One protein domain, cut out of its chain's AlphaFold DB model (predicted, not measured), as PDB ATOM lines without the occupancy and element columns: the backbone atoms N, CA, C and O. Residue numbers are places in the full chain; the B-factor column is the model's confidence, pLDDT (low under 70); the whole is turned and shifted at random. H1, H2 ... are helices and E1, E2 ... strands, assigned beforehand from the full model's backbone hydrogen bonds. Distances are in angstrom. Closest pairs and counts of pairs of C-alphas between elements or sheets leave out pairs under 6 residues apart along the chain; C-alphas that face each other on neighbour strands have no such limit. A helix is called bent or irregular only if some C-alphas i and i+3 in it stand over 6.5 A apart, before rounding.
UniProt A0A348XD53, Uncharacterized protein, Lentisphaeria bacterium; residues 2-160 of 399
ATOM      1  N   MET A   2      59.944 -22.235   8.993       91.06
ATOM      2  CA  MET A   2      60.950 -21.557   9.846       91.06
ATOM      3  C   MET A   2      60.909 -20.012   9.818       91.06
ATOM      4  O   MET A   2      60.821 -19.444  10.900       91.06
ATOM      5  N   PRO A   3      60.872 -19.320   8.656       95.81
ATOM      6  CA  PRO A   3      60.843 -17.851   8.650       95.81
ATOM      7  C   PRO A   3      59.590 -17.255   9.306       95.81
ATOM      8  O   PRO A   3      59.674 -16.260  10.006       95.81
ATOM      9  N   GLN A   4      58.432 -17.898   9.123       96.12
ATOM     10  CA  GLN A   4      57.172 -17.454   9.730       96.12
ATOM     11  C   GLN A   4      57.162 -17.693  11.240       96.12
ATOM     12  O   GLN A   4      56.636 -16.885  11.991       96.12
ATOM     13  N   LEU A   5      57.743 -18.803  11.703       95.94
ATOM     14  CA  LEU A   5      57.854 -19.048  13.137       95.94
ATOM     15  C   LEU A   5      58.823 -18.056  13.792       95.94
ATOM     16  O   LEU A   5      58.565 -17.604  14.903       95.94
ATOM     17  N   GLU A   6      59.913 -17.695  13.113       97.44
ATOM     18  CA  GLU A   6      60.838 -16.663  13.589       97.44
ATOM     19  C   GLU A   6      60.138 -15.306  13.717       97.44
ATOM     20  O   GLU A   6      60.200 -14.700  14.782       97.44
ATOM     21  N   GLU A   7      59.390 -14.887  12.695       97.88
ATOM     22  CA  GLU A   7      58.550 -13.681  12.729       97.88
ATOM     23  C   GLU A   7      57.572 -13.711  13.919       97.88
ATOM     24  O   GLU A   7      57.605 -12.834  14.783       97.88
ATOM     25  N   LEU A   8      56.765 -14.773  14.046       97.56
ATOM     26  CA  LEU A   8      55.782 -14.911  15.130       97.56
ATOM     27  C   LEU A   8      56.423 -14.881  16.527       97.56
ATOM     28  O   LEU A   8      55.843 -14.337  17.461       97.56
ATOM     29  N   THR A   9      57.619 -15.453  16.673       97.56
ATOM     30  CA  THR A   9      58.326 -15.532  17.962       97.56
ATOM     31  C   THR A   9      59.210 -14.321  18.255       97.56
ATOM     32  O   THR A   9      59.821 -14.282  19.317       97.56
ATOM     33  N   THR A  10      59.288 -13.325  17.371       97.62
ATOM     34  CA  THR A  10      60.107 -12.120  17.597       97.62
ATOM     35  C   THR A  10      59.324 -10.816  17.476       97.62
ATOM     36  O   THR A  10      59.685  -9.840  18.131       97.62
ATOM     37  N   GLU A  11      58.228 -10.791  16.713       97.81
ATOM     38  CA  GLU A  11      57.503  -9.553  16.392       97.81
ATOM     39  C   GLU A  11      56.171  -9.383  17.146       97.81
ATOM     40  O   GLU A  11      55.587  -8.300  17.119       97.81
ATOM     41  N   TYR A  12      55.699 -10.405  17.870       96.62
ATOM     42  CA  TYR A  12      54.369 -10.420  18.508       96.62
ATOM     43  C   TYR A  12      54.409 -10.359  20.045       96.62
ATOM     44  O   TYR A  12      53.437 -10.703  20.716       96.62
ATOM     45  N   GLY A  13      55.516  -9.869  20.611       95.50
ATOM     46  CA  GLY A  13      55.688  -9.707  22.056       95.50
ATOM     47  C   GLY A  13      55.980 -11.021  22.784       95.50
ATOM     48  O   GLY A  13      56.640 -11.902  22.239       95.50
ATOM     49  N   ASP A  14      55.530 -11.115  24.036       95.56
ATOM     50  CA  ASP A  14      55.682 -12.315  24.861       95.56
ATOM     51  C   ASP A  14      54.646 -13.366  24.447       95.56
ATOM     52  O   ASP A  14      53.436 -13.174  24.607       95.56
ATOM     53  N   VAL A  15      55.121 -14.465  23.861       95.69
ATOM     54  CA  VAL A  15      54.269 -15.543  23.361       95.69
ATOM     55  C   VAL A  15      54.189 -16.628  24.423       95.69
ATOM     56  O   VAL A  15      55.142 -17.361  24.656       95.69
ATOM     57  N   PHE A  16      53.010 -16.788  25.023       93.00
ATOM     58  CA  PHE A  16      52.786 -17.822  26.036       93.00
ATOM     59  C   PHE A  16      52.885 -19.253  25.478       93.00
ATOM     60  O   PHE A  16      53.331 -20.170  26.167       93.00
ATOM     61  N   MET A  17      52.437 -19.477  24.240       93.56
ATOM     62  CA  MET A  17      52.332 -20.820  23.670       93.56
ATOM     63  C   MET A  17      52.408 -20.810  22.144       93.56
ATOM     64  O   MET A  17      51.770 -19.988  21.488       93.56
ATOM     65  N   VAL A  18      53.119 -21.789  21.586       95.31
ATOM     66  CA  VAL A  18      53.100 -22.139  20.163       95.31
ATOM     67  C   VAL A  18      52.379 -23.475  20.007       95.31
ATOM     68  O   VAL A  18      52.884 -24.524  20.409       95.31
ATOM     69  N   TRP A  19      51.181 -23.431  19.431       94.38
ATOM     70  CA  TRP A  19      50.327 -24.604  19.259       94.38
ATOM     71  C   TRP A  19      50.354 -25.072  17.797       94.38
ATOM     72  O   TRP A  19      49.759 -24.448  16.921       94.38
ATOM     73  N   PHE A  20      51.079 -26.154  17.522       93.19
ATOM     74  CA  PHE A  20      51.167 -26.789  16.208       93.19
ATOM     75  C   PHE A  20      49.968 -27.697  15.951       93.19
ATOM     76  O   PHE A  20      49.534 -28.411  16.856       93.19
ATOM     77  N   ASP A  21      49.487 -27.734  14.706       90.31
ATOM     78  CA  ASP A  21      48.425 -28.652  14.301       90.31
ATOM     79  C   ASP A  21      48.875 -29.638  13.218       90.31
ATOM     80  O   ASP A  21      49.419 -29.265  12.180       90.31
ATOM     81  N   THR A  22      48.584 -30.911  13.486       81.62
ATOM     82  CA  THR A  22      48.902 -32.119  12.709       81.62
ATOM     83  C   THR A  22      50.400 -32.348  12.391       81.62
ATOM     84  O   THR A  22      51.016 -31.592  11.643       81.62
ATOM     85  N   PRO A  23      51.017 -33.453  12.860       80.56
ATOM     86  CA  PRO A  23      52.439 -33.737  12.631       80.56
ATOM     87  C   PRO A  23      52.699 -34.355  11.244       80.56
ATOM     88  O   PRO A  23      53.282 -35.433  11.109       80.56
ATOM     89  N   VAL A  24      52.221 -33.709  10.182       81.12
ATOM     90  CA  VAL A  24      52.347 -34.216   8.811       81.12
ATOM     91  C   VAL A  24      53.746 -33.901   8.275       81.12
ATOM     92  O   VAL A  24      54.170 -32.751   8.249       81.12
ATOM     93  N   HIS A  25      54.476 -34.932   7.835       82.81
ATOM     94  CA  HIS A  25      55.860 -34.828   7.333       82.81
ATOM     95  C   HIS A  25      56.884 -34.257   8.338       82.81
ATOM     96  O   HIS A  25      57.938 -33.745   7.947       82.81
ATOM     97  N   MET A  26      56.608 -34.395   9.635       86.50
ATOM     98  CA  MET A  26      57.532 -34.030  10.705       86.50
ATOM     99  C   MET A  26      58.514 -35.173  10.983       86.50
ATOM    100  O   MET A  26      58.112 -36.313  11.201       86.50
ATOM    101  N   ASN A  27      59.813 -34.870  10.965       88.19
ATOM    102  CA  ASN A  27      60.899 -35.760  11.393       88.19
ATOM    103  C   ASN A  27      61.662 -35.106  12.553       88.19
ATOM    104  O   ASN A  27      61.487 -33.909  12.788       88.19
ATOM    105  N   ASP A  28      62.507 -35.867  13.247       89.81
ATOM    106  CA  ASP A  28      63.243 -35.377  14.422       89.81
ATOM    107  C   ASP A  28      64.020 -34.094  14.123       89.81
ATOM    108  O   ASP A  28      63.842 -33.099  14.815       89.81
ATOM    109  N   ARG A  29      64.753 -34.045  13.002       93.44
ATOM    110  CA  ARG A  29      65.505 -32.850  12.584       93.44
ATOM    111  C   ARG A  29      64.620 -31.603  12.480       93.44
ATOM    112  O   ARG A  29      65.057 -30.505  12.815       93.44
ATOM    113  N   HIS A  30      63.404 -31.737  11.948       92.50
ATOM    114  CA  HIS A  30      62.466 -30.618  11.850       92.50
ATOM    115  C   HIS A  30      61.911 -30.228  13.222       92.50
ATOM    116  O   HIS A  30      61.880 -29.038  13.525       92.50
ATOM    117  N   CYS A  31      61.508 -31.198  14.045       92.38
ATOM    118  CA  CYS A  31      61.003 -30.929  15.391       92.38
ATOM    119  C   CYS A  31      62.065 -30.242  16.266       92.38
ATOM    120  O   CYS A  31      61.783 -29.207  16.863       92.38
ATOM    121  N   GLU A  32      63.298 -30.756  16.274       93.81
ATOM    122  CA  GLU A  32      64.434 -30.189  17.010       93.81
ATOM    123  C   GLU A  32      64.716 -28.744  16.599       93.81
ATOM    124  O   GLU A  32      64.866 -27.873  17.453       93.81
ATOM    125  N   ALA A  33      64.752 -28.464  15.291       94.94
ATOM    126  CA  ALA A  33      65.019 -27.120  14.788       94.94
ATOM    127  C   ALA A  33      63.942 -26.108  15.219       94.94
ATOM    128  O   ALA A  33      64.272 -24.968  15.549       94.94
ATOM    129  N   LEU A  34      62.668 -26.517  15.241       95.44
ATOM    130  CA  LEU A  34      61.561 -25.666  15.686       95.44
ATOM    131  C   LEU A  34      61.606 -25.435  17.196       95.44
ATOM    132  O   LEU A  34      61.501 -24.290  17.629       95.44
ATOM    133  N   MET A  35      61.819 -26.492  17.987       94.38
ATOM    134  CA  MET A  35      61.972 -26.382  19.441       94.38
ATOM    135  C   MET A  35      63.141 -25.463  19.805       94.38
ATOM    136  O   MET A  35      62.990 -24.594  20.656       94.38
ATOM    137  N   ALA A  36      64.284 -25.598  19.123       96.06
ATOM    138  CA  ALA A  36      65.453 -24.755  19.351       96.06
ATOM    139  C   ALA A  36      65.194 -23.280  19.002       96.06
ATOM    140  O   ALA A  36      65.627 -22.392  19.736       96.06
ATOM    141  N   LEU A  37      64.477 -23.007  17.905       97.44
ATOM    142  CA  LEU A  37      64.105 -21.643  17.523       97.44
ATOM    143  C   LEU A  37      63.159 -21.011  18.554       97.44
ATOM    144  O   LEU A  37      63.395 -19.883  18.981       97.44
ATOM    145  N   ILE A  38      62.130 -21.750  18.984       96.81
ATOM    146  CA  ILE A  38      61.176 -21.282  19.999       96.81
ATOM    147  C   ILE A  38      61.899 -21.045  21.322       96.81
ATOM    148  O   ILE A  38      61.792 -19.957  21.868       96.81
ATOM    149  N   ALA A  39      62.701 -21.998  21.801       94.50
ATOM    150  CA  ALA A  39      63.439 -21.854  23.056       94.50
ATOM    151  C   ALA A  39      64.420 -20.668  23.038       94.50
ATOM    152  O   ALA A  39      64.620 -20.015  24.059       94.50
ATOM    153  N   LYS A  40      65.021 -20.368  21.878       96.94
ATOM    154  CA  LYS A  40      65.900 -19.204  21.698       96.94
ATOM    155  C   LYS A  40      65.131 -17.883  21.793       96.94
ATOM    156  O   LYS A  40      65.619 -16.954  22.430       96.94
ATOM    157  N   ASN A  41      63.987 -17.783  21.118       97.50
ATOM    158  CA  ASN A  41      63.265 -16.518  20.962       97.50
ATOM    159  C   ASN A  41      62.264 -16.264  22.102       97.50
ATOM    160  O   ASN A  41      62.052 -15.122  22.495       97.50
ATOM    161  N   GLN A  42      61.655 -17.328  22.621       96.81
ATOM    162  CA  GLN A  42      60.551 -17.332  23.581       96.81
ATOM    163  C   GLN A  42      60.772 -18.460  24.614       96.81
ATOM    164  O   GLN A  42      60.063 -19.466  24.601       96.81
ATOM    165  N   PRO A  43      61.766 -18.344  25.518       91.75
ATOM    166  CA  PRO A  43      62.135 -19.417  26.452       91.75
ATOM    167  C   PRO A  43      61.025 -19.810  27.444       91.75
ATOM    168  O   PRO A  43      61.098 -20.882  28.036       91.75
ATOM    169  N   GLY A  44      60.012 -18.957  27.634       89.12
ATOM    170  CA  GLY A  44      58.826 -19.255  28.443       89.12
ATOM    171  C   GLY A  44      57.668 -19.898  27.670       89.12
ATOM    172  O   GLY A  44      56.691 -20.304  28.295       89.12
ATOM    173  N   ALA A  45      57.753 -19.995  26.337       92.94
ATOM    174  CA  ALA A  45      56.653 -20.489  25.520       92.94
ATOM    175  C   ALA A  45      56.458 -22.002  25.660       92.94
ATOM    176  O   ALA A  45      57.381 -22.807  25.492       92.94
ATOM    177  N   LEU A  46      55.209 -22.409  25.874       91.88
ATOM    178  CA  LEU A  46      54.818 -23.813  25.826       91.88
ATOM    179  C   LEU A  46      54.640 -24.288  24.379       91.88
ATOM    180  O   LEU A  46      54.204 -23.536  23.511       91.88
ATOM    181  N   VAL A  47      54.947 -25.559  24.122       91.25
ATOM    182  CA  VAL A  47      54.777 -26.203  22.814       91.25
ATOM    183  C   VAL A  47      53.969 -27.469  23.020       91.25
ATOM    184  O   VAL A  47      54.232 -28.223  23.952       91.25
ATOM    185  N   ASN A  48      52.970 -27.712  22.185       90.00
ATOM    186  CA  ASN A  48      52.102 -28.876  22.317       90.00
ATOM    187  C   ASN A  48      52.675 -30.117  21.601       90.00
ATOM    188  O   ASN A  48      53.447 -30.005  20.647       90.00
ATOM    189  N   SER A  49      52.249 -31.318  22.007       85.44
ATOM    190  CA  SER A  49      52.782 -32.573  21.456       85.44
ATOM    191  C   SER A  49      52.363 -32.891  20.015       85.44
ATOM    192  O   SER A  49      52.937 -33.778  19.373       85.44
ATOM    193  N   ARG A  50      51.411 -32.135  19.443       86.88
ATOM    194  CA  ARG A  50      51.058 -32.255  18.015       86.88
ATOM    195  C   ARG A  50      52.145 -31.728  17.072       86.88
ATOM    196  O   ARG A  50      52.006 -31.921  15.866       86.88
ATOM    197  N   LEU A  51      53.248 -31.179  17.594       88.69
ATOM    198  CA  LEU A  51      54.480 -30.980  16.825       88.69
ATOM    199  C   LEU A  51      54.985 -32.297  16.198       88.69
ATOM    200  O   LEU A  51      55.447 -32.304  15.058       88.69
ATOM    201  N   GLY A  52      54.839 -33.422  16.910       82.69
ATOM    202  CA  GLY A  52      55.147 -34.762  16.405       82.69
ATOM    203  C   GLY A  52      56.431 -35.382  16.956       82.69
ATOM    204  O   GLY A  52      57.233 -34.724  17.607       82.69
ATOM    205  N   ASN A  53      56.605 -36.684  16.700       76.88
ATOM    206  CA  ASN A  53      57.756 -37.512  17.113       76.88
ATOM    207  C   ASN A  53      58.116 -37.457  18.608       76.88
ATOM    208  O   ASN A  53      59.271 -37.620  18.976       76.88
ATOM    209  N   GLY A  54      57.129 -37.235  19.479       75.88
ATOM    210  CA  GLY A  54      57.354 -37.158  20.926       75.88
ATOM    211  C   GLY A  54      57.917 -35.819  21.411       75.88
ATOM    212  O   GLY A  54      58.197 -35.689  22.596       75.88
ATOM    213  N   TYR A  55      58.044 -34.819  20.533       83.56
ATOM    214  CA  TYR A  55      58.398 -33.455  20.917       83.56
ATOM    215  C   TYR A  55      57.173 -32.680  21.405       83.56
ATOM    216  O   TYR A  55      56.063 -32.898  20.921       83.56
ATOM    217  N   GLY A  56      57.405 -31.736  22.317       85.38
ATOM    218  CA  GLY A  56      56.392 -30.893  22.949       85.38
ATOM    219  C   GLY A  56      56.562 -30.871  24.470       85.38
ATOM    220  O   GLY A  56      57.127 -31.786  25.057       85.38
ATOM    221  N   HIS A  57      56.086 -29.808  25.107       85.19
ATOM    222  CA  HIS A  57      56.089 -29.615  26.557       85.19
ATOM    223  C   HIS A  57      54.857 -30.226  27.244       85.19
ATOM    224  O   HIS A  57      54.930 -30.577  28.418       85.19
ATOM    225  N   PHE A  58      53.728 -30.339  26.535       83.62
ATOM    226  CA  PHE A  58      52.478 -30.889  27.067       83.62
ATOM    227  C   PHE A  58      51.705 -31.672  26.002       83.62
ATOM    228  O   PHE A  58      51.853 -31.428  24.801       83.62
ATOM    229  N   ASP A  59      50.860 -32.600  26.443       81.12
ATOM    230  CA  ASP A  59      50.084 -33.460  25.556       81.12
ATOM    231  C   ASP A  59      48.762 -32.847  25.095       81.12
ATOM    232  O   ASP A  59      48.147 -32.036  25.784       81.12
ATOM    233  N   VAL A  60      48.289 -33.268  23.922       81.69
ATOM    234  CA  VAL A  60      46.977 -32.872  23.399       81.69
ATOM    235  C   VAL A  60      46.109 -34.103  23.219       81.69
ATOM    236  O   VAL A  60      46.492 -35.034  22.507       81.69
ATOM    237  N   SER A  61      44.927 -34.095  23.832       77.19
ATOM    238  CA  SER A  61      43.934 -35.140  23.596       77.19
ATOM    239  C   SER A  61      43.285 -35.024  22.213       77.19
ATOM    240  O   SER A  61      43.534 -34.099  21.431       77.19
ATOM    241  N   ILE A  62      42.433 -35.990  21.892       73.44
ATOM    242  CA  ILE A  62      41.497 -35.844  20.784       73.44
ATOM    243  C   ILE A  62      40.536 -34.678  21.046       73.44
ATOM    244  O   ILE A  62      40.283 -34.305  22.186       73.44
ATOM    245  N   ASP A  63      40.038 -34.093  19.972       71.44
ATOM    246  CA  ASP A  63      39.002 -33.071  19.935       71.44
ATOM    247  C   ASP A  63      37.773 -33.535  20.737       71.44
ATOM    248  O   ASP A  63      37.324 -34.666  20.538       71.44
ATOM    249  N   ALA A  64      37.254 -32.707  21.653       62.75
ATOM    250  CA  ALA A  64      36.202 -33.105  22.614       62.75
ATOM    251  C   ALA A  64      36.583 -34.308  23.502       62.75
ATOM    252  O   ALA A  64      35.747 -34.951  24.137       62.75
ATOM    253  N   GLY A  65      37.861 -34.665  23.490       60.53
ATOM    254  CA  GLY A  65      38.377 -35.881  24.063       60.53
ATOM    255  C   GLY A  65      38.586 -35.772  25.549       60.53
ATOM    256  O   GLY A  65      38.839 -34.707  26.114       60.53
ATOM    257  N   LYS A  66      38.567 -36.935  26.168       65.12
ATOM    258  CA  LYS A  66      38.869 -37.110  27.576       65.12
ATOM    259  C   LYS A  66      40.345 -37.042  27.867       65.12
ATOM    260  O   LYS A  66      41.155 -36.920  26.951       65.12
ATOM    261  N   ARG A  67      40.697 -37.219  29.142       64.75
ATOM    262  CA  ARG A  67      42.072 -37.461  29.555       64.75
ATOM    263  C   ARG A  67      42.726 -38.503  28.636       64.75
ATOM    264  O   ARG A  67      42.290 -39.654  28.631       64.75
ATOM    265  N   PRO A  68      43.752 -38.123  27.857       62.47
ATOM    266  CA  PRO A  68      44.608 -39.096  27.218       62.47
ATOM    267  C   PRO A  68      45.444 -39.738  28.321       62.47
ATOM    268  O   PRO A  68      45.619 -39.162  29.396       62.47
ATOM    269  N   ASN A  69      46.016 -40.909  28.086       54.91
ATOM    270  CA  ASN A  69      46.976 -41.416  29.055       54.91
ATOM    271  C   ASN A  69      48.206 -40.518  29.101       54.91
ATOM    272  O   ASN A  69      49.021 -40.504  28.179       54.91
ATOM    273  N   VAL A  70      48.306 -39.738  30.175       52.19
ATOM    274  CA  VAL A  70      49.385 -38.780  30.360       52.19
ATOM    275  C   VAL A  70      50.480 -39.438  31.188       52.19
ATOM    276  O   VAL A  70      50.329 -39.649  32.390       52.19
ATOM    277  N   CYS A  71      51.590 -39.786  30.541       42.44
ATOM    278  CA  CYS A  71      52.753 -40.349  31.221       42.44
ATOM    279  C   CYS A  71      53.548 -39.232  31.904       42.44
ATOM    280  O   CYS A  71      54.144 -38.418  31.205       42.44
ATOM    281  N   LYS A  72      53.601 -39.243  33.244       47.28
ATOM    282  CA  LYS A  72      54.375 -38.309  34.089       47.28
ATOM    283  C   LYS A  72      55.884 -38.303  33.845       47.28
ATOM    284  O   LYS A  72      56.547 -37.355  34.248       47.28
ATOM    285  N   ALA A  73      56.424 -39.354  33.227       38.56
ATOM    286  CA  ALA A  73      57.867 -39.582  33.157       38.56
ATOM    287  C   ALA A  73      58.621 -38.552  32.298       38.56
ATOM    288  O   ALA A  73      59.784 -38.287  32.582       38.56
ATOM    289  N   ASP A  74      57.956 -37.949  31.307       43.84
ATOM    290  CA  ASP A  74      58.582 -37.008  30.366       43.84
ATOM    291  C   ASP A  74      58.131 -35.553  30.590       43.84
ATOM    292  O   ASP A  74      58.271 -34.710  29.705       43.84
ATOM    293  N   TRP A  75      57.515 -35.246  31.738       62.78
ATOM    294  CA  TRP A  75      56.992 -33.902  32.003       62.78
ATOM    295  C   TRP A  75      58.097 -32.937  32.405       62.78
ATOM    296  O   TRP A  75      59.044 -33.299  33.105       62.78
ATOM    297  N   LEU A  76      57.920 -31.668  32.025       59.72
ATOM    298  CA  LEU A  76      58.663 -30.592  32.664       59.72
ATOM    299  C   LEU A  76      58.380 -30.654  34.177       59.72
ATOM    300  O   LEU A  76      57.204 -30.672  34.550       59.72
ATOM    301  N   PRO A  77      59.410 -30.676  35.045       58.38
ATOM    302  CA  PRO A  77      59.243 -30.901  36.485       58.38
ATOM    303  C   PRO A  77      58.238 -29.961  37.168       58.38
ATOM    304  O   PRO A  77      57.579 -30.358  38.126       58.38
ATOM    305  N   ASP A  78      58.091 -28.740  36.646       66.56
ATOM    306  CA  ASP A  78      57.227 -27.698  37.207       66.56
ATOM    307  C   ASP A  78      55.834 -27.626  36.552       66.56
ATOM    308  O   ASP A  78      54.971 -26.855  36.988       66.56
ATOM    309  N   LEU A  79      55.572 -28.417  35.503       68.44
ATOM    310  CA  LEU A  79      54.293 -28.393  34.799       68.44
ATOM    311  C   LEU A  79      53.247 -29.213  35.562       68.44
ATOM    312  O   LEU A  79      53.141 -30.430  35.421       68.44
ATOM    313  N   LYS A  80      52.428 -28.516  36.356       65.00
ATOM    314  CA  LYS A  80      51.330 -29.123  37.129       65.00
ATOM    315  C   LYS A  80      50.244 -29.760  36.259       65.00
ATOM    316  O   LYS A  80      49.637 -30.745  36.672       65.00
ATOM    317  N   VAL A  81      49.991 -29.184  35.081       67.81
ATOM    318  CA  VAL A  81      48.917 -29.588  34.164       67.81
ATOM    319  C   VAL A  81      49.539 -30.029  32.837       67.81
ATOM    320  O   VAL A  81      49.926 -29.195  32.023       67.81
ATOM    321  N   PRO A  82      49.685 -31.337  32.618       76.69
ATOM    322  CA  PRO A  82      50.527 -31.896  31.561       76.69
ATOM    323  C   PRO A  82      49.820 -32.103  30.220       76.69
ATOM    324  O   PRO A  82      50.414 -32.648  29.289       76.69
ATOM    325  N   TRP A  83      48.533 -31.768  30.128       85.00
ATOM    326  CA  TRP A  83      47.754 -32.008  28.925       85.00
ATOM    327  C   TRP A  83      46.651 -30.979  28.735       85.00
ATOM    328  O   TRP A  83      46.165 -30.354  29.678       85.00
ATOM    329  N   GLN A  84      46.241 -30.838  27.484       88.12
ATOM    330  CA  GLN A  84      45.142 -29.995  27.062       88.12
ATOM    331  C   GLN A  84      44.201 -30.797  26.167       88.12
ATOM    332  O   GLN A  84      44.619 -31.669  25.402       88.12
ATOM    333  N   THR A  85      42.922 -30.465  26.212       87.06
ATOM    334  CA  THR A  85      41.990 -30.797  25.138       87.06
ATOM    335  C   THR A  85      41.346 -29.533  24.618       87.06
ATOM    336  O   THR A  85      41.338 -28.492  25.277       87.06
ATOM    337  N   HIS A  86      40.851 -29.630  23.399       88.12
ATOM    338  CA  HIS A  86      40.223 -28.539  22.692       88.12
ATOM    339  C   HIS A  86      38.871 -28.995  22.195       88.12
ATOM    340  O   HIS A  86      38.652 -30.155  21.839       88.12
ATOM    341  N   GLU A  87      37.960 -28.047  22.182       87.88
ATOM    342  CA  GLU A  87      36.599 -28.264  21.763       87.88
ATOM    343  C   GLU A  87      36.034 -26.971  21.199       87.88
ATOM    344  O   GLU A  87      36.578 -25.899  21.433       87.88
ATOM    345  N   THR A  88      34.956 -27.049  20.434       88.69
ATOM    346  CA  THR A  88      34.395 -25.900  19.735       88.69
ATOM    347  C   THR A  88      32.927 -25.685  20.056       88.69
ATOM    348  O   THR A  88      32.157 -26.635  20.140       88.69
ATOM    349  N   VAL A  89      32.504 -24.429  20.200       89.56
ATOM    350  CA  VAL A  89      31.073 -24.101  20.314       89.56
ATOM    351  C   VAL A  89      30.332 -24.209  18.974       89.56
ATOM    352  O   VAL A  89      29.108 -24.147  18.939       89.56
ATOM    353  N   THR A  90      31.044 -24.369  17.856       87.06
ATOM    354  CA  THR A  90      30.447 -24.508  16.521       87.06
ATOM    355  C   THR A  90      30.060 -25.955  16.224       87.06
ATOM    356  O   THR A  90      30.837 -26.880  16.443       87.06
ATOM    357  N   LYS A  91      28.881 -26.196  15.647       83.06
ATOM    358  CA  LYS A  91      28.522 -27.550  15.194       83.06
ATOM    359  C   LYS A  91      29.264 -27.911  13.900       83.06
ATOM    360  O   LYS A  91      29.220 -27.166  12.926       83.06
ATOM    361  N   GLY A  92      29.905 -29.079  13.865       77.94
ATOM    362  CA  GLY A  92      30.446 -29.664  12.628       77.94
ATOM    363  C   GLY A  92      31.692 -28.985  12.040       77.94
ATOM    364  O   GLY A  92      31.967 -29.156  10.855       77.94
ATOM    365  N   GLY A  93      32.453 -28.219  12.824       83.25
ATOM    366  CA  GLY A  93      33.711 -27.626  12.357       83.25
ATOM    367  C   GLY A  93      34.381 -26.743  13.401       83.25
ATOM    368  O   GLY A  93      33.818 -26.554  14.470       83.25
ATOM    369  N   TRP A  94      35.560 -26.206  13.075       90.62
ATOM    370  CA  TRP A  94      36.331 -25.270  13.914       90.62
ATOM    371  C   TRP A  94      36.179 -23.813  13.460       90.62
ATOM    372  O   TRP A  94      36.002 -22.909  14.273       90.62
ATOM    373  N   GLY A  95      36.234 -23.584  12.146       92.31
ATOM    374  CA  GLY A  95      35.965 -22.282  11.541       92.31
ATOM    375  C   GLY A  95      34.471 -22.024  11.344       92.31
ATOM    376  O   GLY A  95      33.642 -22.922  11.506       92.31
ATOM    377  N   TYR A  96      34.133 -20.796  10.944       93.12
ATOM    378  CA  TYR A  96      32.747 -20.424  10.681       93.12
ATOM    379  C   TYR A  96      32.116 -21.262   9.562       93.12
ATOM    380  O   TYR A  96      32.637 -21.360   8.450       93.12
ATOM    381  N   THR A  97      30.939 -21.806   9.852       90.25
ATOM    382  CA  THR A  97      30.064 -22.495   8.906       90.25
ATOM    383  C   THR A  97      28.653 -21.934   9.025       90.25
ATOM    384  O   THR A  97      28.123 -21.770  10.123       90.25
ATOM    385  N   THR A  98      28.002 -21.671   7.894       87.19
ATOM    386  CA  THR A  98      26.649 -21.083   7.875       87.19
ATOM    387  C   THR A  98      25.592 -21.972   8.528       87.19
ATOM    388  O   THR A  98      24.585 -21.466   9.007       87.19
ATOM    389  N   TYR A  99      25.808 -23.289   8.561       83.94
ATOM    390  CA  TYR A  99      24.885 -24.240   9.178       83.94
ATOM    391  C   TYR A  99      25.178 -24.483  10.664       83.94
ATOM    392  O   TYR A  99      24.261 -24.745  11.437       83.94
ATOM    393  N   GLY A 100      26.450 -24.428  11.073       84.94
ATOM    394  CA  GLY A 100      26.874 -24.886  12.393       84.94
ATOM    395  C   GLY A 100      27.249 -23.778  13.365       84.94
ATOM    396  O   GLY A 100      27.125 -23.960  14.571       84.94
ATOM    397  N   SER A 101      27.696 -22.627  12.861       88.00
ATOM    398  CA  SER A 101      28.164 -21.512  13.695       88.00
ATOM    399  C   SER A 101      27.058 -20.570  14.157       88.00
ATOM    400  O   SER A 101      27.285 -19.821  15.099       88.00
ATOM    401  N   GLU A 102      25.887 -20.619  13.518       89.06
ATOM    402  CA  GLU A 102      24.708 -19.790  13.829       89.06
ATOM    403  C   GLU A 102      23.665 -20.537  14.684       89.06
ATOM    404  O   GLU A 102      22.554 -20.056  14.886       89.06
ATOM    405  N   THR A 103      23.998 -21.733  15.181       87.25
ATOM    406  CA  THR A 103      23.115 -22.536  16.041       87.25
ATOM    407  C   THR A 103      23.788 -22.821  17.375       87.25
ATOM    408  O   THR A 103      25.014 -22.920  17.442       87.25
ATOM    409  N   ASP A 104      23.003 -22.920  18.449       83.00
ATOM    410  CA  ASP A 104      23.524 -23.328  19.756       83.00
ATOM    411  C   ASP A 104      24.005 -24.775  19.701       83.00
ATOM    412  O   ASP A 104      23.368 -25.631  19.068       83.00
ATOM    413  N   ARG A 105      25.134 -25.053  20.362       78.50
ATOM    414  CA  ARG A 105      25.736 -26.386  20.373       78.50
ATOM    415  C   ARG A 105      24.854 -27.405  21.098       78.50
ATOM    416  O   ARG A 105      24.522 -28.438  20.518       78.50
ATOM    417  N   SER A 106      24.422 -27.076  22.307       76.56
ATOM    418  CA  SER A 106      23.440 -27.831  23.082       76.56
ATOM    419  C   SER A 106      22.325 -26.892  23.540       76.56
ATOM    420  O   SER A 106      22.509 -25.677  23.579       76.56
ATOM    421  N   ALA A 107      21.150 -27.446  23.837       74.75
ATOM    422  CA  ALA A 107      19.989 -26.648  24.236       74.75
ATOM    423  C   ALA A 107      20.125 -26.053  25.649       74.75
ATOM    424  O   ALA A 107      19.472 -25.060  25.956       74.75
ATOM    425  N   ASP A 108      20.954 -26.666  26.495       78.94
ATOM    426  CA  ASP A 108      21.089 -26.363  27.920       78.94
ATOM    427  C   ASP A 108      22.502 -25.924  28.327       78.94
ATOM    428  O   ASP A 108      22.729 -25.647  29.492       78.94
ATOM    429  N   TYR A 109      23.476 -25.901  27.412       85.75
ATOM    430  CA  TYR A 109      24.890 -25.598  27.688       85.75
ATOM    431  C   TYR A 109      25.594 -26.501  28.734       85.75
ATOM    432  O   TYR A 109      26.791 -26.327  28.984       85.75
ATOM    433  N   ALA A 110      24.906 -27.498  29.305       86.50
ATOM    434  CA  ALA A 110      25.406 -28.331  30.400       86.50
ATOM    435  C   ALA A 110      26.528 -29.278  29.953       86.50
ATOM    436  O   ALA A 110      27.442 -29.562  30.724       86.50
ATOM    437  N   GLU A 111      26.490 -29.720  28.693       86.69
ATOM    438  CA  GLU A 111      27.533 -30.543  28.062       86.69
ATOM    439  C   GLU A 111      28.915 -29.878  28.172       86.69
ATOM    440  O   GLU A 111      29.836 -30.451  28.753       86.69
ATOM    441  N   LEU A 112      29.051 -28.633  27.694       89.12
ATOM    442  CA  LEU A 112      30.336 -27.925  27.684       89.12
ATOM    443  C   LEU A 112      30.846 -27.631  29.101       89.12
ATOM    444  O   LEU A 112      32.045 -27.740  29.354       89.12
ATOM    445  N   ILE A 113      29.954 -27.293  30.038       93.38
ATOM    446  CA  ILE A 113      30.326 -27.104  31.450       93.38
ATOM    447  C   ILE A 113      30.805 -28.433  32.048       93.38
ATOM    448  O   ILE A 113      31.847 -28.477  32.703       93.38
ATOM    449  N   GLY A 114      30.103 -29.533  31.774       91.56
ATOM    450  CA  GLY A 114      30.518 -30.874  32.180       91.56
ATOM    451  C   GLY A 114      31.885 -31.263  31.614       91.56
ATOM    452  O   GLY A 114      32.701 -31.846  32.328       91.56
ATOM    453  N   HIS A 115      32.187 -30.892  30.368       89.69
ATOM    454  CA  HIS A 115      33.501 -31.127  29.765       89.69
ATOM    455  C   HIS A 115      34.614 -30.356  30.480       89.69
ATOM    456  O   HIS A 115      35.651 -30.950  30.775       89.69
ATOM    457  N   VAL A 116      34.391 -29.089  30.853       92.88
ATOM    458  CA  VAL A 116      35.339 -28.329  31.693       92.88
ATOM    459  C   VAL A 116      35.621 -29.084  32.996       92.88
ATOM    460  O   VAL A 116      36.784 -29.304  33.340       92.88
ATOM    461  N   CYS A 117      34.571 -29.536  33.685       94.31
ATOM    462  CA  CYS A 117      34.691 -30.255  34.955       94.31
ATOM    463  C   CYS A 117      35.475 -31.565  34.796       94.31
ATOM    464  O   CYS A 117      36.394 -31.834  35.567       94.31
ATOM    465  N   ASN A 118      35.160 -32.357  33.766       89.69
ATOM    466  CA  ASN A 118      35.859 -33.605  33.464       89.69
ATOM    467  C   ASN A 118      37.341 -33.361  33.160       89.69
ATOM    468  O   ASN A 118      38.211 -34.052  33.680       89.69
ATOM    469  N   VAL A 119      37.660 -32.357  32.348       89.88
ATOM    470  CA  VAL A 119      39.048 -32.078  31.972       89.88
ATOM    471  C   VAL A 119      39.881 -31.688  33.190       89.88
ATOM    472  O   VAL A 119      40.970 -32.235  33.373       89.88
ATOM    473  N   VAL A 120      39.356 -30.834  34.073       92.06
ATOM    474  CA  VAL A 120      40.060 -30.451  35.309       92.06
ATOM    475  C   VAL A 120      40.121 -31.607  36.311       92.06
ATOM    476  O   VAL A 120      41.169 -31.815  36.921       92.06
ATOM    477  N   CYS A 121      39.068 -32.426  36.416       91.44
ATOM    478  CA  CYS A 121      39.048 -33.653  37.227       91.44
ATOM    479  C   CYS A 121      40.230 -34.575  36.909       91.44
ATOM    480  O   CYS A 121      40.820 -35.185  37.798       91.44
ATOM    481  N   TYR A 122      40.636 -34.626  35.645       85.69
ATOM    482  CA  TYR A 122      41.775 -35.420  35.202       85.69
ATOM    483  C   TYR A 122      43.063 -34.608  34.996       85.69
ATOM    484  O   TYR A 122      44.002 -35.067  34.332       85.69
ATOM    485  N   GLY A 123      43.127 -33.411  35.579       87.12
ATOM    486  CA  GLY A 123      44.314 -32.565  35.617       87.12
ATOM    487  C   GLY A 123      44.713 -32.052  34.241       87.12
ATOM    488  O   GLY A 123      45.886 -32.136  33.894       87.12
ATOM    489  N   GLY A 124      43.750 -31.616  33.428       87.25
ATOM    490  CA  GLY A 124      43.968 -31.048  32.097       87.25
ATOM    491  C   GLY A 124      43.530 -29.592  31.972       87.25
ATOM    492  O   GLY A 124      42.836 -29.052  32.832       87.25
ATOM    493  N   VAL A 125      43.910 -28.967  30.857       90.12
ATOM    494  CA  VAL A 125      43.401 -27.655  30.423       90.12
ATOM    495  C   VAL A 125      42.317 -27.839  29.364       90.12
ATOM    496  O   VAL A 125      42.512 -28.571  28.393       90.12
ATOM    497  N   PHE A 126      41.198 -27.131  29.506       91.56
ATOM    498  CA  PHE A 126      40.155 -27.064  28.482       91.56
ATOM    499  C   PHE A 126      40.318 -25.803  27.629       91.56
ATOM    500  O   PHE A 126      40.323 -24.690  28.155       91.56
ATOM    501  N   LEU A 127      40.454 -25.973  26.312       92.31
ATOM    502  CA  LEU A 127      40.553 -24.887  25.337       92.31
ATOM    503  C   LEU A 127      39.286 -24.829  24.477       92.31
ATOM    504  O   LEU A 127      39.058 -25.697  23.640       92.31
ATOM    505  N   LEU A 128      38.478 -23.786  24.659       92.12
ATOM    506  CA  LEU A 128      37.226 -23.620  23.925       92.12
ATOM    507  C   LEU A 128      37.403 -22.692  22.713       92.12
ATOM    508  O   LEU A 128      37.767 -21.526  22.855       92.12
ATOM    509  N   ASN A 129      37.124 -23.216  21.525       93.31
ATOM    510  CA  ASN A 129      37.183 -22.530  20.239       93.31
ATOM    511  C   ASN A 129      35.867 -21.819  19.904       93.31
ATOM    512  O   ASN A 129      34.790 -22.327  20.213       93.31
ATOM    513  N   VAL A 130      35.979 -20.705  19.175       94.25
ATOM    514  CA  VAL A 130      34.885 -19.990  18.502       94.25
ATOM    515  C   VAL A 130      35.168 -19.879  17.004       94.25
ATOM    516  O   VAL A 130      36.322 -19.816  16.589       94.25
ATOM    517  N   GLY A 131      34.115 -19.790  16.194       94.12
ATOM    518  CA  GLY A 131      34.197 -19.539  14.755       94.12
ATOM    519  C   GLY A 131      33.588 -18.182  14.393       94.12
ATOM    520  O   GLY A 131      32.374 -18.130  14.157       94.12
ATOM    521  N   PRO A 132      34.378 -17.089  14.347       95.81
ATOM    522  CA  PRO A 132      33.898 -15.770  13.945       95.81
ATOM    523  C   PRO A 132      33.461 -15.741  12.480       95.81
ATOM    524  O   PRO A 132      34.079 -16.371  11.621       95.81
ATOM    525  N   ARG A 133      32.426 -14.954  12.183       95.06
ATOM    526  CA  ARG A 133      31.996 -14.660  10.812       95.06
ATOM    527  C   ARG A 133      33.103 -13.958  10.008       95.06
ATOM    528  O   ARG A 133      34.012 -13.371  10.592       95.06
ATOM    529  N   PRO A 134      33.002 -13.929   8.662       95.31
ATOM    530  CA  PRO A 134      33.938 -13.185   7.812       95.31
ATOM    531  C   PRO A 134      34.032 -11.683   8.118       95.31
ATOM    532  O   PRO A 134      35.020 -11.050   7.766       95.31
ATOM    533  N   ASP A 135      33.012 -11.110   8.764       96.38
ATOM    534  CA  ASP A 135      32.995  -9.722   9.240       96.38
ATOM    535  C   ASP A 135      33.698  -9.534  10.603       96.38
ATOM    536  O   ASP A 135      33.730  -8.425  11.134       96.38
ATOM    537  N   GLY A 136      34.262 -10.604  11.172       95.62
ATOM    538  CA  GLY A 136      34.945 -10.621  12.466       95.62
ATOM    539  C   GLY A 136      34.018 -10.778  13.674       95.62
ATOM    540  O   GLY A 136      34.505 -10.830  14.804       95.62
ATOM    541  N   VAL A 137      32.698 -10.869  13.483       96.38
ATOM    542  CA  VAL A 137      31.737 -10.964  14.590       96.38
ATOM    543  C   VAL A 137      31.582 -12.413  15.052       96.38
ATOM    544  O   VAL A 137      31.336 -13.311  14.248       96.38
ATOM    545  N   ILE A 138      31.662 -12.653  16.364       95.94
ATOM    546  CA  ILE A 138      31.304 -13.951  16.955       95.94
ATOM    547  C   ILE A 138      29.770 -14.097  16.924       95.94
ATOM    548  O   ILE A 138      29.075 -13.221  17.448       95.94
ATOM    549  N   PRO A 139      29.221 -15.171  16.327       94.31
ATOM    550  CA  PRO A 139      27.778 -15.396  16.270       94.31
ATOM    551  C   PRO A 139      27.085 -15.384  17.645       94.31
ATOM    552  O   PRO A 139      27.654 -15.890  18.616       94.31
ATOM    553  N   PRO A 140      25.841 -14.871  17.750       93.25
ATOM    554  CA  PRO A 140      25.118 -14.800  19.022       93.25
ATOM    555  C   PRO A 140      24.978 -16.137  19.762       93.25
ATOM    556  O   PRO A 140      25.131 -16.154  20.977       93.25
ATOM    557  N   SER A 141      24.759 -17.255  19.062       90.00
ATOM    558  CA  SER A 141      24.665 -18.592  19.682       90.00
ATOM    559  C   SER A 141      25.958 -19.011  20.400       90.00
ATOM    560  O   SER A 141      25.955 -19.560  21.503       90.00
ATOM    561  N   GLN A 142      27.103 -18.681  19.803       92.94
ATOM    562  CA  GLN A 142      28.413 -18.916  20.402       92.94
ATOM    563  C   GLN A 142      28.621 -18.027  21.629       92.94
ATOM    564  O   GLN A 142      29.101 -18.499  22.659       92.94
ATOM    565  N   VAL A 143      28.201 -16.757  21.556       93.81
ATOM    566  CA  VAL A 143      28.235 -15.838  22.705       93.81
ATOM    567  C   VAL A 143      27.372 -16.364  23.854       93.81
ATOM    568  O   VAL A 143      27.833 -16.336  24.991       93.81
ATOM    569  N   SER A 144      26.169 -16.879  23.582       91.88
ATOM    570  CA  SER A 144      25.299 -17.483  24.602       91.88
ATOM    571  C   SER A 144      25.983 -18.647  25.316       91.88
ATOM    572  O   SER A 144      25.986 -18.689  26.544       91.88
ATOM    573  N   SER A 145      26.651 -19.530  24.564       90.81
ATOM    574  CA  SER A 145      27.400 -20.658  25.136       90.81
ATOM    575  C   SER A 145      28.531 -20.181  26.058       90.81
ATOM    576  O   SER A 145      28.675 -20.661  27.182       90.81
ATOM    577  N   LEU A 146      29.308 -19.183  25.619       93.50
ATOM    578  CA  LEU A 146      30.381 -18.594  26.430       93.50
ATOM    579  C   LEU A 146      29.851 -17.900  27.690       93.50
ATOM    580  O   LEU A 146      30.474 -17.989  28.747       93.50
ATOM    581  N   ARG A 147      28.710 -17.211  27.589       94.81
ATOM    582  CA  ARG A 147      28.065 -16.544  28.727       94.81
ATOM    583  C   ARG A 147      27.554 -17.550  29.747       94.81
ATOM    584  O   ARG A 147      27.871 -17.387  30.915       94.81
ATOM    585  N   ALA A 148      26.888 -18.620  29.316       93.12
ATOM    586  CA  ALA A 148      26.424 -19.677  30.215       93.12
ATOM    587  C   ALA A 148      27.580 -20.305  31.016       93.12
ATOM    588  O   ALA A 148      27.473 -20.480  32.231       93.12
ATOM    589  N   ILE A 149      28.713 -20.579  30.356       94.75
ATOM    590  CA  ILE A 149      29.928 -21.074  31.022       94.75
ATOM    591  C   ILE A 149      30.484 -20.025  31.996       94.75
ATOM    592  O   ILE A 149      30.810 -20.357  33.134       94.75
ATOM    593  N   GLY A 150      30.581 -18.758  31.580       96.31
ATOM    594  CA  GLY A 150      31.086 -17.667  32.420       96.31
ATOM    595  C   GLY A 150      30.226 -17.394  33.659       96.31
ATOM    596  O   GLY A 150      30.761 -17.190  34.751       96.31
ATOM    597  N   ASP A 151      28.904 -17.443  33.518       96.38
ATOM    598  CA  ASP A 151      27.955 -17.267  34.617       96.38
ATOM    599  C   ASP A 151      28.079 -18.421  35.621       96.38
ATOM    600  O   ASP A 151      28.143 -18.194  36.830       96.38
ATOM    601  N   TRP A 152      28.219 -19.660  35.132       97.38
ATOM    602  CA  TRP A 152      28.477 -20.816  35.992       97.38
ATOM    603  C   TRP A 152      29.831 -20.710  36.712       97.38
ATOM    604  O   TRP A 152      29.893 -20.921  37.922       97.38
ATOM    605  N   LEU A 153      30.902 -20.312  36.015       97.62
ATOM    606  CA  LEU A 153      32.238 -20.119  36.601       97.62
ATOM    607  C   LEU A 153      32.292 -18.963  37.605       97.62
ATOM    608  O   LEU A 153      33.119 -18.987  38.511       97.62
ATOM    609  N   THR A 154      31.417 -17.965  37.492       97.56
ATOM    610  CA  THR A 154      31.336 -16.881  38.485       97.56
ATOM    611  C   THR A 154      30.913 -17.413  39.855       97.56
ATOM    612  O   THR A 154      31.399 -16.939  40.878       97.56
ATOM    613  N   VAL A 155      30.037 -18.419  39.875       97.06
ATOM    614  CA  VAL A 155      29.537 -19.052  41.105       97.06
ATOM    615  C   VAL A 155      30.440 -20.204  41.542       97.06
ATOM    616  O   VAL A 155      30.800 -20.311  42.709       97.06
ATOM    617  N   ASN A 156      30.828 -21.058  40.597       98.19
ATOM    618  CA  ASN A 156      31.479 -22.335  40.871       98.19
ATOM    619  C   ASN A 156      32.980 -22.347  40.548       98.19
ATOM    620  O   ASN A 156      33.633 -23.367  40.712       98.19
ATOM    621  N   GLY A 157      33.570 -21.229  40.116       98.06
ATOM    622  CA  GLY A 157      34.958 -21.174  39.645       98.06
ATOM    623  C   GLY A 157      36.003 -21.600  40.677       98.06
ATOM    624  O   GLY A 157      37.089 -22.027  40.286       98.06
ATOM    625  N   GLU A 158      35.690 -21.559  41.978       97.81
ATOM    626  CA  GLU A 158      36.562 -22.108  43.026       97.81
ATOM    627  C   GLU A 158      36.869 -23.595  42.799       97.81
ATOM    628  O   GLU A 158      37.994 -24.015  43.065       97.81
ATOM    629  N   SER A 159      35.924 -24.380  42.274       98.25
ATOM    630  CA  SER A 159      36.120 -25.813  42.021       98.25
ATOM    631  C   SER A 159      36.949 -26.105  40.766       98.25
ATOM    632  O   SER A 159      37.313 -27.256  40.532       98.25
ATOM    633  N   ILE A 160      37.276 -25.086  39.964       97.62
ATOM    634  CA  ILE A 160      38.013 -25.218  38.700       97.62
ATOM    635  C   ILE A 160      39.375 -24.522  38.782       97.62
ATOM    636  O   ILE A 160      40.416 -25.136  38.552       97.62
TER     637      ILE A 160
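What this domain is: This is residues 2 to 160 of the 399 residues of an uncharacterized protein of Lentisphaeria bacterium (UniProt A0A348XD53). Helices H1 and H2 lie side by side at one end, parallel strands E1 and E2 form a small sheet in the middle, and H3 and H4 lie at the other end. The 159 printed residues, in order H1 H2 E1 H3 E2 H4, are mostly helix by class, with under half in named elements. The whole is compact, radius of gyration of the C-alphas 17.4 A, spanning 47 by 37 by 29 A.

How they stand to each other: H1, residues 2 to 11, touches H2, residues 28 to 41; their closest C-alphas, Thr 9 and Asn 41, are 5.9 A apart, at a shallow tilt of 17 degrees, the same way. E1, residues 83 to 88, H3, residues 110 to 121, and E2, residues 125 to 129, make a strand-helix-strand unit, two parallel neighbour strands with a helix between, its crossover right-handed; N 85 and O 125 are within hydrogen-bond range, 2.9 A. H3, with residues 112 to 113 alone, only just touches H4, residues 140 to 159, with 3 pairs of C-alphas within 8 A, the closest those of Ile 113 and Ile 149, 6.1 A. H4 is irregular: C-alphas 155 and 158 are 7.9 A apart. H1, H2 and H3 have every O i to N i+4 pair within hydrogen-bond range, H4 13 of 16.

Where its parts are: H1 begins at (60.950, -21.557, 9.846); H4, 27.8 A long, ends at (36.120, -25.813, 42.021).

The domain as a whole: The printed part has no cut. Residues 64 to 81 are under 70 in pLDDT.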